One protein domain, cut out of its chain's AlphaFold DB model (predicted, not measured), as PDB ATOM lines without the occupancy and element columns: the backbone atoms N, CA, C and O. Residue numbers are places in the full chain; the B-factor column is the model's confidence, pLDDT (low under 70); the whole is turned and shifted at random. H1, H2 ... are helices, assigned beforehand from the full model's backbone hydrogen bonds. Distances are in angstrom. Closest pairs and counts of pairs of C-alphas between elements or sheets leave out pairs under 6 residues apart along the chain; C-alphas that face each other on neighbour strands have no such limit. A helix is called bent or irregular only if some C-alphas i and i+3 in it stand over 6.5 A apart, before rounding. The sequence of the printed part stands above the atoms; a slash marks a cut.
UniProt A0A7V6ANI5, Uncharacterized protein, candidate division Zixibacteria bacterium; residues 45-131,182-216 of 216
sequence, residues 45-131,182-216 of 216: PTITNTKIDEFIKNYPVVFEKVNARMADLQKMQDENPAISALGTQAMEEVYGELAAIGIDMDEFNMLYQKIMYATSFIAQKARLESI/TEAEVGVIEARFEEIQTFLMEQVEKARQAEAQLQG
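This is residues 45 to 131 and 182 to 216 of the 216 residues of an uncharacterized protein of candidate division Zixibacteria bacterium (UniProt A0A7V6ANI5). H4, the longest helix, and H3 make an L; bent H1 spans it, H1a crossing H4 and H1b running along H3, while H5 crosses H4, H2 packs on H3, and H6 lies loosely beside H1. Residues 124 to 131 stick out. The printed part has 122 residues with six named helices, H1 to H6 in order along the chain, which hold 103 of them; its class is all helix, and the whole is loose: radius of gyration of the C-alphas 17.0 A, spans 52 by 34 by 26 A.

H4, residues 105 to 129, 35.6 A, begins at C-alpha 105 (-42.493, -21.845, 31.703). H3 is 81 to 99, H2 70 to 77, H5 183 to 191. H6, 193 to 214, 32.0 A, ends at C-alpha 214 (-60.072, -3.061, 36.889). H1, 49 to 68, assigned as one helix by its hydrogen bonds, is bent: C-alphas 57 and 60 are 6.9 A apart; its arms are H1a, 49 to 57, and H1b, 60 to 68.

H4 touches H5 with residues 115 to 122 alone, about perpendicular at 80 degrees; closest C-alphas, Ala 118 and Val 186, 6.1 A. H3 touches H1b with residues 94 to 98 alone; closest C-alphas, Val 94 and Lys 65, 6.3 A. Not every O i to N i+4 pair is within hydrogen-bond range in H3, 13 of 15, and H2, 1 of 4, against 4 of 5 O i to N i+3 pairs.

Residues 132 to 181 are not printed; C-alphas 131 and 182 are 24.6 A apart. No link printed whole is long. Residues 211 and 213 to 216 have pLDDT under 70.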
ATOM      1  N   PRO A  45     -34.454 -27.606  38.599       80.00
ATOM      2  CA  PRO A  45     -33.421 -26.599  38.437       80.00
ATOM      3  C   PRO A  45     -32.665 -26.403  39.754       80.00
ATOM      4  O   PRO A  45     -33.250 -26.307  40.842       80.00
ATOM      5  N   THR A  46     -31.336 -26.376  39.652       88.19
ATOM      6  CA  THR A  46     -30.473 -26.050  40.789       88.19
ATOM      7  C   THR A  46     -30.474 -24.540  40.990       88.19
ATOM      8  O   THR A  46     -30.216 -23.789  40.046       88.19
ATOM      9  N   ILE A  47     -30.748 -24.082  42.209       90.38
ATOM     10  CA  ILE A  47     -30.709 -22.653  42.522       90.38
ATOM     11  C   ILE A  47     -29.256 -22.176  42.507       90.38
ATOM     12  O   ILE A  47     -28.397 -22.659  43.240       90.38
ATOM     13  N   THR A  48     -29.002 -21.168  41.683       93.62
ATOM     14  CA  THR A  48     -27.729 -20.451  41.587       93.62
ATOM     15  C   THR A  48     -28.010 -18.953  41.508       93.62
ATOM     16  O   THR A  48     -29.140 -18.554  41.222       93.62
ATOM     17  N   ASN A  49     -26.995 -18.105  41.712       93.12
ATOM     18  CA  ASN A  49     -27.159 -16.653  41.557       93.12
ATOM     19  C   ASN A  49     -27.695 -16.281  40.169       93.12
ATOM     20  O   ASN A  49     -28.633 -15.498  40.081       93.12
ATOM     21  N   THR A  50     -27.179 -16.918  39.115       95.00
ATOM     22  CA  THR A  50     -27.659 -16.722  37.742       95.00
ATOM     23  C   THR A  50     -29.137 -17.071  37.604       95.00
ATOM     24  O   THR A  50     -29.886 -16.315  36.996       95.00
ATOM     25  N   LYS A  51     -29.587 -18.180  38.208       93.38
ATOM     26  CA  LYS A  51     -31.008 -18.554  38.182       93.38
ATOM     27  C   LYS A  51     -31.882 -17.570  38.956       93.38
ATOM     28  O   LYS A  51     -32.979 -17.267  38.503       93.38
ATOM     29  N   ILE A  52     -31.399 -17.006  40.062       93.69
ATOM     30  CA  ILE A  52     -32.115 -15.938  40.778       93.69
ATOM     31  C   ILE A  52     -32.200 -14.666  39.922       93.69
ATOM     32  O   ILE A  52     -33.271 -14.068  39.842       93.69
ATOM     33  N   ASP A  53     -31.122 -14.279  39.236       94.75
ATOM     34  CA  ASP A  53     -31.130 -13.124  38.327       94.75
ATOM     35  C   ASP A  53     -32.112 -13.323  37.166       94.75
ATOM     36  O   ASP A  53     -32.897 -12.429  36.845       94.75
ATOM     37  N   GLU A  54     -32.102 -14.512  36.556       93.25
ATOM     38  CA  GLU A  54     -33.060 -14.904  35.518       93.25
ATOM     39  C   GLU A  54     -34.496 -14.863  36.048       93.25
ATOM     40  O   GLU A  54     -35.373 -14.316  35.383       93.25
ATOM     41  N   PHE A  55     -34.736 -15.371  37.259       93.56
ATOM     42  CA  PHE A  55     -36.042 -15.326  37.907       93.56
ATOM     43  C   PHE A  55     -36.533 -13.885  38.112       93.56
ATOM     44  O   PHE A  55     -37.623 -13.547  37.653       93.56
ATOM     45  N   ILE A  56     -35.724 -13.021  38.735       94.19
ATOM     46  CA  ILE A  56     -36.071 -11.613  38.997       94.19
ATOM     47  C   ILE A  56     -36.337 -10.866  37.684       94.19
ATOM     48  O   ILE A  56     -37.277 -10.073  37.591       94.19
ATOM     49  N   LYS A  57     -35.540 -11.143  36.647       94.81
ATOM     50  CA  LYS A  57     -35.697 -10.547  35.316       94.81
ATOM     51  C   LYS A  57     -36.966 -11.021  34.603       94.81
ATOM     52  O   LYS A  57     -37.652 -10.207  33.987       94.81
ATOM     53  N   ASN A  58     -37.256 -12.320  34.642       93.75
ATOM     54  CA  ASN A  58     -38.319 -12.932  33.845       93.75
ATOM     55  C   ASN A  58     -39.688 -12.846  34.526       93.75
ATOM     56  O   ASN A  58     -40.704 -12.763  33.838       93.75
ATOM     57  N   TYR A  59     -39.734 -12.816  35.861       92.31
ATOM     58  CA  TYR A  59     -40.986 -12.823  36.617       92.31
ATOM     59  C   TYR A  59     -41.956 -11.702  36.217       92.31
ATOM     60  O   TYR A  59     -43.124 -12.016  36.002       92.31
ATOM     61  N   PRO A  60     -41.545 -10.427  36.045       90.75
ATOM     62  CA  PRO A  60     -42.472  -9.375  35.628       90.75
ATOM     63  C   PRO A  60     -43.100  -9.652  34.260       90.75
ATOM     64  O   PRO A  60     -44.280  -9.378  34.061       90.75
ATOM     65  N   VAL A  61     -42.329 -10.242  33.340       92.44
ATOM     66  CA  VAL A  61     -42.797 -10.595  31.994       92.44
ATOM     67  C   VAL A  61     -43.802 -11.740  32.065       92.44
ATOM     68  O   VAL A  61     -44.887 -11.638  31.500       92.44
ATOM     69  N   VAL A  62     -43.483 -12.803  32.809       89.69
ATOM     70  CA  VAL A  62     -44.405 -13.926  33.038       89.69
ATOM     71  C   VAL A  62     -45.698 -13.437  33.689       89.69
ATOM     72  O   VAL A  62     -46.790 -13.754  33.225       89.69
ATOM     73  N   PHE A  63     -45.579 -12.611  34.726       87.44
ATOM     74  CA  PHE A  63     -46.706 -12.051  35.459       87.44
ATOM     75  C   PHE A  63     -47.621 -11.201  34.567       87.44
ATOM     76  O   PHE A  63     -48.840 -11.362  34.613       87.44
ATOM     77  N   GLU A  64     -47.057 -10.334  33.724       87.38
ATOM     78  CA  GLU A  64     -47.820  -9.528  32.764       87.38
ATOM     79  C   GLU A  64     -48.602 -10.410  31.780       87.38
ATOM     80  O   GLU A  64     -49.801 -10.209  31.581       87.38
ATOM     81  N   LYS A  65     -47.940 -11.426  31.214       87.31
ATOM     82  CA  LYS A  65     -48.530 -12.345  30.232       87.31
ATOM     83  C   LYS A  65     -49.666 -13.180  30.815       87.31
ATOM     84  O   LYS A  65     -50.737 -13.262  30.215       87.31
ATOM     85  N   VAL A  66     -49.459 -13.736  32.007       86.56
ATOM     86  CA  VAL A  66     -50.488 -14.489  32.735       86.56
ATOM     87  C   VAL A  66     -51.666 -13.579  33.094       86.56
ATOM     88  O   VAL A  66     -52.819 -13.942  32.863       86.56
ATOM     89  N   ASN A  67     -51.408 -12.368  33.596       83.25
ATOM     90  CA  ASN A  67     -52.482 -11.456  33.992       83.25
ATOM     91  C   ASN A  67     -53.316 -10.945  32.825       83.25
ATOM     92  O   ASN A  67     -54.533 -10.827  32.967       83.25
ATOM     93  N   ALA A  68     -52.697 -10.687  31.672       86.81
ATOM     94  CA  ALA A  68     -53.413 -10.285  30.464       86.81
ATOM     95  C   ALA A  68     -54.475 -11.315  30.040       86.81
ATOM     96  O   ALA A  68     -55.462 -10.958  29.399       86.81
ATOM     97  N   ARG A  69     -54.293 -12.583  30.430       86.38
ATOM     98  CA  ARG A  69     -55.188 -13.706  30.127       86.38
ATOM     99  C   ARG A  69     -55.966 -14.206  31.348       86.38
ATOM    100  O   ARG A  69     -56.701 -15.179  31.228       86.38
ATOM    101  N   MET A  70     -55.857 -13.560  32.515       81.75
ATOM    102  CA  MET A  70     -56.378 -14.088  33.788       81.75
ATOM    103  C   MET A  70     -57.869 -14.445  33.737       81.75
ATOM    104  O   MET A  70     -58.273 -15.484  34.254       81.75
ATOM    105  N   ALA A  71     -58.688 -13.615  33.084       83.06
ATOM    106  CA  ALA A  71     -60.124 -13.864  32.945       83.06
ATOM    107  C   ALA A  71     -60.434 -15.137  32.135       83.06
ATOM    108  O   ALA A  71     -61.425 -15.814  32.407       83.06
ATOM    109  N   ASP A  72     -59.591 -15.476  31.158       85.12
ATOM    110  CA  ASP A  72     -59.713 -16.711  30.387       85.12
ATOM    111  C   ASP A  72     -59.114 -17.896  31.145       85.12
ATOM    112  O   ASP A  72     -59.736 -18.951  31.207       85.12
ATOM    113  N   LEU A  73     -57.972 -17.713  31.810       80.94
ATOM    114  CA  LEU A  73     -57.343 -18.755  32.629       80.94
ATOM    115  C   LEU A  73     -58.255 -19.223  33.776       80.94
ATOM    116  O   LEU A  73     -58.296 -20.412  34.085       80.94
ATOM    117  N   GLN A  74     -59.050 -18.324  34.368       81.88
ATOM    118  CA  GLN A  74     -60.051 -18.675  35.385       81.88
ATOM    119  C   GLN A  74     -61.104 -19.670  34.875       81.88
ATOM    120  O   GLN A  74     -61.644 -20.443  35.667       81.88
ATOM    121  N   LYS A  75     -61.354 -19.711  33.560       84.69
ATOM    122  CA  LYS A  75     -62.309 -20.643  32.946       84.69
ATOM    123  C   LYS A  75     -61.851 -22.096  33.019       84.69
ATOM    124  O   LYS A  75     -62.703 -22.968  32.941       84.69
ATOM    125  N   MET A  76     -60.559 -22.379  33.239       80.69
ATOM    126  CA  MET A  76     -60.071 -23.757  33.428       80.69
ATOM    127  C   MET A  76     -60.779 -24.487  34.579       80.69
ATOM    128  O   MET A  76     -60.912 -25.707  34.531       80.69
ATOM    129  N   GLN A  77     -61.244 -23.747  35.591       79.06
ATOM    130  CA  GLN A  77     -61.963 -24.293  36.746       79.06
ATOM    131  C   GLN A  77     -63.452 -24.551  36.481       79.06
ATOM    132  O   GLN A  77     -64.144 -25.049  37.367       79.06
ATOM    133  N   ASP A  78     -63.965 -24.180  35.307       88.62
ATOM    134  CA  ASP A  78     -65.372 -24.362  34.975       88.62
ATOM    135  C   ASP A  78     -65.694 -25.853  34.779       88.62
ATOM    136  O   ASP A  78     -64.934 -26.604  34.163       88.62
ATOM    137  N   GLU A  79     -66.837 -26.291  35.306       83.19
ATOM    138  CA  GLU A  79     -67.298 -27.677  35.183       83.19
ATOM    139  C   GLU A  79     -67.722 -28.022  33.747       83.19
ATOM    140  O   GLU A  79     -67.761 -29.197  33.373       83.19
ATOM    141  N   ASN A  80     -68.034 -27.013  32.926       90.44
ATOM    142  CA  ASN A  80     -68.353 -27.183  31.519       90.44
ATOM    143  C   ASN A  80     -67.066 -27.397  30.698       90.44
ATOM    144  O   ASN A  80     -66.268 -26.466  30.559       90.44
ATOM    145  N   PRO A  81     -66.891 -28.564  30.045       87.56
ATOM    146  CA  PRO A  81     -65.683 -28.867  29.278       87.56
ATOM    147  C   PRO A  81     -65.387 -27.863  28.158       87.56
ATOM    148  O   PRO A  81     -64.226 -27.582  27.879       87.56
ATOM    149  N   ALA A  82     -66.421 -27.293  27.530       89.06
ATOM    150  CA  ALA A  82     -66.237 -26.302  26.471       89.06
ATOM    151  C   ALA A  82     -65.726 -24.958  27.014       89.06
ATOM    152  O   ALA A  82     -64.994 -24.260  26.319       89.06
ATOM    153  N   ILE A  83     -66.094 -24.598  28.248       83.00
ATOM    154  CA  ILE A  83     -65.603 -23.383  28.911       83.00
ATOM    155  C   ILE A  83     -64.194 -23.627  29.460       83.00
ATOM    156  O   ILE A  83     -63.310 -22.800  29.242       83.00
ATOM    157  N   SER A  84     -63.955 -24.793  30.065       83.38
ATOM    158  CA  SER A  84     -62.630 -25.220  30.529       83.38
ATOM    159  C   SER A  84     -61.591 -25.238  29.400       83.38
ATOM    160  O   SER A  84     -60.496 -24.701  29.567       83.38
ATOM    161  N   ALA A  85     -61.967 -25.716  28.205       86.81
ATOM    162  CA  ALA A  85     -61.097 -25.719  27.028       86.81
ATOM    163  C   ALA A  85     -60.612 -24.318  26.607       86.81
ATOM    164  O   ALA A  85     -59.481 -24.185  26.141       86.81
ATOM    165  N   LEU A  86     -61.418 -23.264  26.806       85.06
ATOM    166  CA  LEU A  86     -60.985 -21.882  26.545       85.06
ATOM    167  C   LEU A  86     -59.860 -21.456  27.493       85.06
ATOM    168  O   LEU A  86     -58.957 -20.724  27.095       85.06
ATOM    169  N   GLY A  87     -59.909 -21.924  28.741       80.62
ATOM    170  CA  GLY A  87     -58.847 -21.693  29.708       80.62
ATOM    171  C   GLY A  87     -57.558 -22.433  29.343       80.62
ATOM    172  O   GLY A  87     -56.484 -21.838  29.416       80.62
ATOM    173  N   THR A  88     -57.661 -23.682  28.877       85.44
ATOM    174  CA  THR A  88     -56.507 -24.447  28.374       85.44
ATOM    175  C   THR A  88     -55.858 -23.751  27.184       85.44
ATOM    176  O   THR A  88     -54.649 -23.534  27.191       85.44
ATOM    177  N   GLN A  89     -56.657 -23.316  26.204       89.56
ATOM    178  CA  GLN A  89     -56.152 -22.581  25.044       89.56
ATOM    179  C   GLN A  89     -55.444 -21.284  25.463       89.56
ATOM    180  O   GLN A  89     -54.359 -20.981  24.973       89.56
ATOM    181  N   ALA A  90     -56.020 -20.523  26.399       85.88
ATOM    182  CA  ALA A  90     -55.380 -19.315  26.908       85.88
ATOM    183  C   ALA A  90     -54.026 -19.613  27.576       85.88
ATOM    184  O   ALA A  90     -53.091 -18.827  27.426       85.88
ATOM    185  N   MET A  91     -53.896 -20.748  28.272       86.56
ATOM    186  CA  MET A  91     -52.621 -21.171  28.854       86.56
ATOM    187  C   MET A  91     -51.604 -21.560  27.775       86.56
ATOM    188  O   MET A  91     -50.459 -21.123  27.848       86.56
ATOM    189  N   GLU A  92     -52.011 -22.313  26.750       89.06
ATOM    190  CA  GLU A  92     -51.149 -22.660  25.610       89.06
ATOM    191  C   GLU A  92     -50.630 -21.409  24.888       89.06
ATOM    192  O   GLU A  92     -49.453 -21.337  24.530       89.06
ATOM    193  N   GLU A  93     -51.478 -20.391  24.727       92.12
ATOM    194  CA  GLU A  93     -51.078 -19.107  24.150       92.12
ATOM    195  C   GLU A  93     -50.043 -18.391  25.034       92.12
ATOM    196  O   GLU A  93     -49.036 -17.913  24.513       92.12
ATOM    197  N   VAL A  94     -50.216 -18.382  26.362       88.94
ATOM    198  CA  VAL A  94     -49.200 -17.846  27.292       88.94
ATOM    199  C   VAL A  94     -47.881 -18.613  27.174       88.94
ATOM    200  O   VAL A  94     -46.826 -17.987  27.066       88.94
ATOM    201  N   TYR A  95     -47.924 -19.949  27.152       88.62
ATOM    202  CA  TYR A  95     -46.738 -20.792  26.964       88.62
ATOM    203  C   TYR A  95     -46.027 -20.464  25.646       88.62
ATOM    204  O   TYR A  95     -44.811 -20.272  25.635       88.62
ATOM    205  N   GLY A  96     -46.775 -20.336  24.548       91.75
ATOM    206  CA  GLY A  96     -46.233 -19.966  23.243       91.75
ATOM    207  C   GLY A  96     -45.605 -18.569  23.230       91.75
ATOM    208  O   GLY A  96     -44.506 -18.390  22.702       91.75
ATOM    209  N   GLU A  97     -46.262 -17.583  23.847       94.00
ATOM    210  CA  GLU A  97     -45.751 -16.212  23.959       94.00
ATOM    211  C   GLU A  97     -44.451 -16.139  24.779       94.00
ATOM    212  O   GLU A  97     -43.537 -15.398  24.412       94.00
ATOM    213  N   LEU A  98     -44.347 -16.915  25.862       92.00
ATOM    214  CA  LEU A  98     -43.152 -16.988  26.708       92.00
ATOM    215  C   LEU A  98     -42.012 -17.758  26.031       92.00
ATOM    216  O   LEU A  98     -40.872 -17.286  26.013       92.00
ATOM    217  N   ALA A  99     -42.319 -18.880  25.378       93.00
ATOM    218  CA  ALA A  99     -41.342 -19.643  24.610       93.00
ATOM    219  C   ALA A  99     -40.740 -18.806  23.466       93.00
ATOM    220  O   ALA A  99     -39.532 -18.855  23.229       93.00
ATOM    221  N   ALA A 100     -41.549 -17.967  22.803       95.75
ATOM    222  CA  ALA A 100     -41.093 -17.076  21.731       95.75
ATOM    223  C   ALA A 100     -40.054 -16.033  22.186       95.75
ATOM    224  O   ALA A 100     -39.277 -15.542  21.365       95.75
ATOM    225  N   ILE A 101     -40.013 -15.708  23.482       94.31
ATOM    226  CA  ILE A 101     -39.019 -14.805  24.082       94.31
ATOM    227  C   ILE A 101     -37.946 -15.548  24.891       94.31
ATOM    228  O   ILE A 101     -37.151 -14.918  25.586       94.31
ATOM    229  N   GLY A 102     -37.895 -16.878  24.773       92.94
ATOM    230  CA  GLY A 102     -36.880 -17.721  25.403       92.94
ATOM    231  C   GLY A 102     -37.109 -17.989  26.890       92.94
ATOM    232  O   GLY A 102     -36.144 -18.270  27.596       92.94
ATOM    233  N   ILE A 103     -38.349 -17.881  27.374       90.94
ATOM    234  CA  ILE A 103     -38.720 -18.260  28.740       90.94
ATOM    235  C   ILE A 103     -39.379 -19.639  28.699       90.94
ATOM    236  O   ILE A 103     -40.466 -19.799  28.145       90.94
ATOM    237  N   ASP A 104     -38.723 -20.624  29.311       90.50
ATOM    238  CA  ASP A 104     -39.307 -21.933  29.591       90.50
ATOM    239  C   ASP A 104     -40.204 -21.824  30.831       90.50
ATOM    240  O   ASP A 104     -39.735 -21.524  31.934       90.50
ATOM    241  N   MET A 105     -41.509 -22.016  30.638       85.69
ATOM    242  CA  MET A 105     -42.493 -21.845  31.703       85.69
ATOM    243  C   MET A 105     -42.425 -22.962  32.752       85.69
ATOM    244  O   MET A 105     -42.687 -22.706  33.928       85.69
ATOM    245  N   ASP A 106     -42.026 -24.175  32.369       86.44
ATOM    246  CA  ASP A 106     -41.908 -25.294  33.303       86.44
ATOM    247  C   ASP A 106     -40.673 -25.110  34.186       86.44
ATOM    248  O   ASP A 106     -40.758 -25.224  35.414       86.44
ATOM    249  N   GLU A 107     -39.542 -24.720  33.589       87.44
ATOM    250  CA  GLU A 107     -38.344 -24.355  34.350       87.44
ATOM    251  C   GLU A 107     -38.616 -23.168  35.283       87.44
ATOM    252  O   GLU A 107     -38.276 -23.216  36.472       87.44
ATOM    253  N   PHE A 108     -39.277 -22.123  34.772       88.88
ATOM    254  CA  PHE A 108     -39.641 -20.948  35.558       88.88
ATOM    255  C   PHE A 108     -40.537 -21.313  36.749       88.88
ATOM    256  O   PHE A 108     -40.273 -20.874  37.871       88.88
ATOM    257  N   ASN A 109     -41.561 -22.145  36.538       85.94
ATOM    258  CA  ASN A 109     -42.476 -22.580  37.592       85.94
ATOM    259  C   ASN A 109     -41.770 -23.413  38.667       85.94
ATOM    260  O   ASN A 109     -41.981 -23.177  39.860       85.94
ATOM    261  N   MET A 110     -40.908 -24.356  38.271       85.56
ATOM    262  CA  MET A 110     -40.126 -25.146  39.226       85.56
ATOM    263  C   MET A 110     -39.191 -24.255  40.052       85.56
ATOM    264  O   MET A 110     -39.106 -24.401  41.274       85.56
ATOM    265  N   LEU A 111     -38.517 -23.302  39.403       89.44
ATOM    266  CA  LEU A 111     -37.632 -22.358  40.077       89.44
ATOM    267  C   LEU A 111     -38.405 -21.440  41.033       89.44
ATOM    268  O   LEU A 111     -37.981 -21.260  42.174       89.44
ATOM    269  N   TYR A 112     -39.565 -20.926  40.611       88.62
ATOM    270  CA  TYR A 112     -40.465 -20.142  41.457       88.62
ATOM    271  C   TYR A 112     -40.859 -20.913  42.720       88.62
ATOM    272  O   TYR A 112     -40.651 -20.418  43.827       88.62
ATOM    273  N   GLN A 113     -41.365 -22.143  42.577       84.56
ATOM    274  CA  GLN A 113     -41.762 -22.976  43.720       84.56
ATOM    275  C   GLN A 113     -40.600 -23.187  44.693       84.56
ATOM    276  O   GLN A 113     -40.770 -23.058  45.908       84.56
ATOM    277  N   LYS A 114     -39.406 -23.455  44.162       87.50
ATOM    278  CA  LYS A 114     -38.209 -23.714  44.960       87.50
ATOM    279  C   LYS A 114     -37.724 -22.464  45.705       87.50
ATOM    280  O   LYS A 114     -37.406 -22.556  46.889       87.50
ATOM    281  N   ILE A 115     -37.750 -21.293  45.061       88.00
ATOM    282  CA  ILE A 115     -37.452 -19.993  45.692       88.00
ATOM    283  C   ILE A 115     -38.474 -19.676  46.792       88.00
ATOM    284  O   ILE A 115     -38.089 -19.296  47.900       88.00
ATOM    285  N   MET A 116     -39.769 -19.867  46.530       84.75
ATOM    286  CA  MET A 116     -40.826 -19.629  47.520       84.75
ATOM    287  C   MET A 116     -40.701 -20.565  48.726       84.75
ATOM    288  O   MET A 116     -40.869 -20.144  49.871       84.75
ATOM    289  N   TYR A 117     -40.354 -21.828  48.486       82.94
ATOM    290  CA  TYR A 117     -40.144 -22.791  49.557       82.94
ATOM    291  C   TYR A 117     -38.907 -22.452  50.400       82.94
ATOM    292  O   TYR A 117     -38.998 -22.407  51.627       82.94
ATOM    293  N   ALA A 118     -37.784 -22.120  49.753       84.62
ATOM    294  CA  ALA A 118     -36.552 -21.723  50.430       84.62
ATOM    295  C   ALA A 118     -36.728 -20.435  51.249       84.62
ATOM    296  O   ALA A 118     -36.314 -20.374  52.404       84.62
ATOM    297  N   THR A 119     -37.386 -19.416  50.690       83.69
ATOM    298  CA  THR A 119     -37.647 -18.155  51.404       83.69
ATOM    299  C   THR A 119     -38.589 -18.342  52.594       83.69
ATOM    300  O   THR A 119     -38.347 -17.765  53.656       83.69
ATOM    301  N   SER A 120     -39.620 -19.184  52.467       80.06
ATOM    302  CA  SER A 120     -40.487 -19.560  53.591       80.06
ATOM    303  C   SER A 120     -39.700 -20.271  54.696       80.06
ATOM    304  O   SER A 120     -39.826 -19.916  55.869       80.06
ATOM    305  N   PHE A 121     -38.834 -21.218  54.323       82.19
ATOM    306  CA  PHE A 121     -37.959 -21.915  55.262       82.19
ATOM    307  C   PHE A 121     -37.014 -20.954  55.990       82.19
ATOM    308  O   PHE A 121     -36.952 -20.994  57.213       82.19
ATOM    309  N   ILE A 122     -36.336 -20.049  55.277       81.25
ATOM    310  CA  ILE A 122     -35.429 -19.059  55.884       81.25
ATOM    311  C   ILE A 122     -36.192 -18.145  56.851       81.25
ATOM    312  O   ILE A 122     -35.748 -17.930  57.977       81.25
ATOM    313  N   ALA A 123     -37.380 -17.662  56.467       79.38
ATOM    314  CA  ALA A 123     -38.223 -16.856  57.350       79.38
ATOM    315  C   ALA A 123     -38.670 -17.634  58.603       79.38
ATOM    316  O   ALA A 123     -38.670 -17.094  59.711       79.38
ATOM    317  N   GLN A 124     -39.045 -18.907  58.440       76.50
ATOM    318  CA  GLN A 124     -39.422 -19.780  59.547       76.50
ATOM    319  C   GLN A 124     -38.229 -20.058  60.464       76.50
ATOM    320  O   GLN A 124     -38.375 -19.952  61.679       76.50
ATOM    321  N   LYS A 125     -37.055 -20.352  59.901       77.12
ATOM    322  CA  LYS A 125     -35.807 -20.566  60.634       77.12
ATOM    323  C   LYS A 125     -35.438 -19.326  61.448       77.12
ATOM    324  O   LYS A 125     -35.288 -19.451  62.655       77.12
ATOM    325  N   ALA A 126     -35.441 -18.136  60.845       76.12
ATOM    326  CA  ALA A 126     -35.179 -16.874  61.544       76.12
ATOM    327  C   ALA A 126     -36.196 -16.596  62.670       76.12
ATOM    328  O   ALA A 126     -35.837 -16.141  63.756       76.12
ATOM    329  N   ARG A 127     -37.482 -16.915  62.452       72.81
ATOM    330  CA  ARG A 127     -38.504 -16.834  63.509       72.81
ATOM    331  C   ARG A 127     -38.216 -17.823  64.634       72.81
ATOM    332  O   ARG A 127     -38.400 -17.482  65.799       72.81
ATOM    333  N   LEU A 128     -37.802 -19.041  64.303       71.38
ATOM    334  CA  LEU A 128     -37.481 -20.058  65.289       71.38
ATOM    335  C   LEU A 128     -36.218 -19.679  66.069       71.38
ATOM    336  O   LEU A 128     -36.258 -19.785  67.284       71.38
ATOM    337  N   GLU A 129     -35.169 -19.151  65.443       71.88
ATOM    338  CA  GLU A 129     -33.932 -18.692  66.101       71.88
ATOM    339  C   GLU A 129     -34.153 -17.615  67.181       71.88
ATOM    340  O   GLU A 129     -33.298 -17.428  68.042       71.88
ATOM    341  N   SER A 130     -35.317 -16.951  67.205       70.19
ATOM    342  CA  SER A 130     -35.692 -16.019  68.282       70.19
ATOM    343  C   SER A 130     -35.957 -16.675  69.647       70.19
ATOM    344  O   SER A 130     -36.077 -15.964  70.641       70.19
ATOM    345  N   ILE A 131     -36.046 -18.007  69.703       71.50
ATOM    346  CA  ILE A 131     -36.143 -18.794  70.939       71.50
ATOM    347  C   ILE A 131     -34.845 -19.597  71.045       71.50
ATOM    348  O   ILE A 131     -34.543 -20.372  70.141       71.50
ATOM    349  N   THR A 182     -30.960 -28.272  48.654       87.50
ATOM    350  CA  THR A 182     -29.641 -28.526  49.249       87.50
ATOM    351  C   THR A 182     -29.209 -27.347  50.123       87.50
ATOM    352  O   THR A 182     -29.655 -26.220  49.914       87.50
ATOM    353  N   GLU A 183     -28.304 -27.576  51.080       85.94
ATOM    354  CA  GLU A 183     -27.744 -26.500  51.920       85.94
ATOM    355  C   GLU A 183     -27.098 -25.390  51.081       85.94
ATOM    356  O   GLU A 183     -27.252 -24.210  51.383       85.94
ATOM    357  N   ALA A 184     -26.417 -25.761  49.992       89.56
ATOM    358  CA  ALA A 184     -25.817 -24.804  49.071       89.56
ATOM    359  C   ALA A 184     -26.877 -23.886  48.447       89.56
ATOM    360  O   ALA A 184     -26.694 -22.674  48.413       89.56
ATOM    361  N   GLU A 185     -28.000 -24.445  47.999       90.00
ATOM    362  CA  GLU A 185     -29.101 -23.683  47.403       90.00
ATOM    363  C   GLU A 185     -29.800 -22.778  48.413       90.00
ATOM    364  O   GLU A 185     -30.115 -21.633  48.084       90.00
ATOM    365  N   VAL A 186     -29.993 -23.257  49.648       89.31
ATOM    366  CA  VAL A 186     -30.473 -22.412  50.749       89.31
ATOM    367  C   VAL A 186     -29.503 -21.256  50.976       89.31
ATOM    368  O   VAL A 186     -29.953 -20.119  51.042       89.31
ATOM    369  N   GLY A 187     -28.192 -21.515  50.993       89.75
ATOM    370  CA  GLY A 187     -27.170 -20.479  51.154       89.75
ATOM    371  C   GLY A 187     -27.191 -19.411  50.053       89.75
ATOM    372  O   GLY A 187     -26.995 -18.233  50.344       89.75
ATOM    373  N   VAL A 188     -27.482 -19.783  48.799       93.81
ATOM    374  CA  VAL A 188     -27.647 -18.804  47.707       93.81
ATOM    375  C   VAL A 188     -28.874 -17.912  47.949       93.81
ATOM    376  O   VAL A 188     -28.781 -16.694  47.796       93.81
ATOM    377  N   ILE A 189     -30.017 -18.492  48.338       91.25
ATOM    378  CA  ILE A 189     -31.240 -17.720  48.625       91.25
ATOM    379  C   ILE A 189     -31.056 -16.847  49.865       91.25
ATOM    380  O   ILE A 189     -31.459 -15.690  49.850       91.25
ATOM    381  N   GLU A 190     -30.429 -17.372  50.915       90.25
ATOM    382  CA  GLU A 190     -30.154 -16.659  52.162       90.25
ATOM    383  C   GLU A 190     -29.272 -15.428  51.913       90.25
ATOM    384  O   GLU A 190     -29.600 -14.334  52.370       90.25
ATOM    385  N   ALA A 191     -28.234 -15.557  51.079       93.06
ATOM    386  CA  ALA A 191     -27.365 -14.442  50.697       93.06
ATOM    387  C   ALA A 191     -28.085 -13.320  49.923       93.06
ATOM    388  O   ALA A 191     -27.608 -12.186  49.907       93.06
ATOM    389  N   ARG A 192     -29.220 -13.620  49.278       94.12
ATOM    390  CA  ARG A 192     -30.025 -12.667  48.489       94.12
ATOM    391  C   ARG A 192     -31.435 -12.478  49.042       94.12
ATOM    392  O   ARG A 192     -32.324 -11.992  48.347       94.12
ATOM    393  N   PHE A 193     -31.652 -12.862  50.294       89.88
ATOM    394  CA  PHE A 193     -32.989 -12.990  50.854       89.88
ATOM    395  C   PHE A 193     -33.758 -11.665  50.854       89.88
ATOM    396  O   PHE A 193     -34.911 -11.623  50.428       89.88
ATOM    397  N   GLU A 194     -33.107 -10.577  51.271       87.75
ATOM    398  CA  GLU A 194     -33.701  -9.235  51.306       87.75
ATOM    399  C   GLU A 194     -34.094  -8.739  49.909       87.75
ATOM    400  O   GLU A 194     -35.178  -8.182  49.725       87.75
ATOM    401  N   GLU A 195     -33.250  -8.990  48.907       91.12
ATOM    402  CA  GLU A 195     -33.517  -8.629  47.514       91.12
ATOM    403  C   GLU A 195     -34.732  -9.387  46.971       91.12
ATOM    404  O   GLU A 195     -35.654  -8.776  46.431       91.12
ATOM    405  N   ILE A 196     -34.769 -10.710  47.167       87.31
ATOM    406  CA  ILE A 196     -35.875 -11.563  46.717       87.31
ATOM    407  C   ILE A 196     -37.177 -11.161  47.419       87.31
ATOM    408  O   ILE A 196     -38.211 -11.027  46.763       87.31
ATOM    409  N   GLN A 197     -37.147 -10.930  48.737       84.12
ATOM    410  CA  GLN A 197     -38.325 -10.478  49.479       84.12
ATOM    411  C   GLN A 197     -38.829  -9.122  48.989       84.12
ATOM    412  O   GLN A 197     -40.028  -8.968  48.760       84.12
ATOM    413  N   THR A 198     -37.927  -8.153  48.820       84.75
ATOM    414  CA  THR A 198     -38.271  -6.809  48.341       84.75
ATOM    415  C   THR A 198     -38.905  -6.890  46.961       84.75
ATOM    416  O   THR A 198     -40.006  -6.380  46.758       84.75
ATOM    417  N   PHE A 199     -38.273  -7.632  46.050       89.12
ATOM    418  CA  PHE A 199     -38.799  -7.878  44.717       89.12
ATOM    419  C   PHE A 199     -40.212  -8.472  44.763       89.12
ATOM    420  O   PHE A 199     -41.134  -7.910  44.174       89.12
ATOM    421  N   LEU A 200     -40.420  -9.570  45.496       83.25
ATOM    422  CA  LEU A 200     -41.729 -10.226  45.581       83.25
ATOM    423  C   LEU A 200     -42.800  -9.307  46.192       83.25
ATOM    424  O   LEU A 200     -43.927  -9.270  45.696       83.25
ATOM    425  N   MET A 201     -42.459  -8.527  47.224       78.50
ATOM    426  CA  MET A 201     -43.375  -7.546  47.817       78.50
ATOM    427  C   MET A 201     -43.783  -6.459  46.816       78.50
ATOM    428  O   MET A 201     -44.968  -6.123  46.729       78.50
ATOM    429  N   GLU A 202     -42.841  -5.944  46.026       82.94
ATOM    430  CA  GLU A 202     -43.138  -4.977  44.966       82.94
ATOM    431  C   GLU A 202     -44.071  -5.562  43.901       82.94
ATOM    432  O   GLU A 202     -44.996  -4.881  43.453       82.94
ATOM    433  N   GLN A 203     -43.868  -6.824  43.506       80.31
ATOM    434  CA  GLN A 203     -44.746  -7.481  42.536       80.31
ATOM    435  C   GLN A 203     -46.170  -7.660  43.080       80.31
ATOM    436  O   GLN A 203     -47.136  -7.419  42.358       80.31
ATOM    437  N   VAL A 204     -46.321  -8.010  44.363       74.75
ATOM    438  CA  VAL A 204     -47.638  -8.108  45.021       74.75
ATOM    439  C   VAL A 204     -48.349  -6.755  45.061       74.75
ATOM    440  O   VAL A 204     -49.559  -6.680  44.834       74.75
ATOM    441  N   GLU A 205     -47.625  -5.672  45.336       75.25
ATOM    442  CA  GLU A 205     -48.219  -4.335  45.353       75.25
ATOM    443  C   GLU A 205     -48.640  -3.884  43.947       75.25
ATOM    444  O   GLU A 205     -49.745  -3.368  43.773       75.25
ATOM    445  N   LYS A 206     -47.831  -4.171  42.917       76.19
ATOM    446  CA  LYS A 206     -48.214  -3.938  41.513       76.19
ATOM    447  C   LYS A 206     -49.465  -4.728  41.123       76.19
ATOM    448  O   LYS A 206     -50.362  -4.165  40.497       76.19
ATOM    449  N   ALA A 207     -49.561  -5.991  41.544       74.38
ATOM    450  CA  ALA A 207     -50.747  -6.823  41.336       74.38
ATOM    451  C   ALA A 207     -52.006  -6.168  41.922       74.38
ATOM    452  O   ALA A 207     -53.022  -6.024  41.245       74.38
ATOM    453  N   ARG A 208     -51.909  -5.704  43.174       73.06
ATOM    454  CA  ARG A 208     -53.007  -5.038  43.884       73.06
ATOM    455  C   ARG A 208     -53.457  -3.759  43.175       73.06
ATOM    456  O   ARG A 208     -54.654  -3.489  43.106       73.06
ATOM    457  N   GLN A 209     -52.513  -2.968  42.671       76.50
ATOM    458  CA  GLN A 209     -52.821  -1.737  41.944       76.50
ATOM    459  C   GLN A 209     -53.516  -2.024  40.609       76.50
ATOM    460  O   GLN A 209     -54.491  -1.347  40.285       76.50
ATOM    461  N   ALA A 210     -53.073  -3.053  39.880       71.50
ATOM    462  CA  ALA A 210     -53.713  -3.482  38.638       71.50
ATOM    463  C   ALA A 210     -55.155  -3.974  38.873       71.50
ATOM    464  O   ALA A 210     -56.071  -3.557  38.165       71.50
ATOM    465  N   GLU A 211     -55.391  -4.783  39.911       68.94
ATOM    466  CA  GLU A 211     -56.745  -5.227  40.279       68.94
ATOM    467  C   GLU A 211     -57.663  -4.059  40.664       68.94
ATOM    468  O   GLU A 211     -58.827  -4.025  40.266       68.94
ATOM    469  N   ALA A 212     -57.150  -3.086  41.424       74.75
ATOM    470  CA  ALA A 212     -57.928  -1.924  41.843       74.75
ATOM    471  C   ALA A 212     -58.371  -1.051  40.656       74.75
ATOM    472  O   ALA A 212     -59.462  -0.487  40.696       74.75
ATOM    473  N   GLN A 213     -57.555  -0.964  39.601       69.81
ATOM    474  CA  GLN A 213     -57.892  -0.240  38.370       69.81
ATOM    475  C   GLN A 213     -58.957  -0.952  37.525       69.81
ATOM    476  O   GLN A 213     -59.682  -0.290  36.795       69.81
ATOM    477  N   LEU A 214     -59.068  -2.279  37.623       63.50
ATOM    478  CA  LEU A 214     -60.072  -3.061  36.889       63.50
ATOM    479  C   LEU A 214     -61.450  -3.074  37.572       63.50
ATOM    480  O   LEU A 214     -62.440  -3.441  36.944       63.50
ATOM    481  N   GLN A 215     -61.522  -2.716  38.858       60.66
ATOM    482  CA  GLN A 215     -62.760  -2.708  39.654       60.66
ATOM    483  C   GLN A 215     -63.399  -1.316  39.809       60.66
ATOM    484  O   GLN A 215     -64.470  -1.223  40.414       60.66
ATOM    485  N   GLY A 216     -62.743  -0.256  39.327       46.62
ATOM    486  CA  GLY A 216     -63.231   1.130  39.359       46.62
ATOM    487  C   GLY A 216     -63.715   1.595  37.999       46.62
ATOM    488  O   GLY A 216     -64.749   2.301  37.975       46.62
TER     489      GLY A 216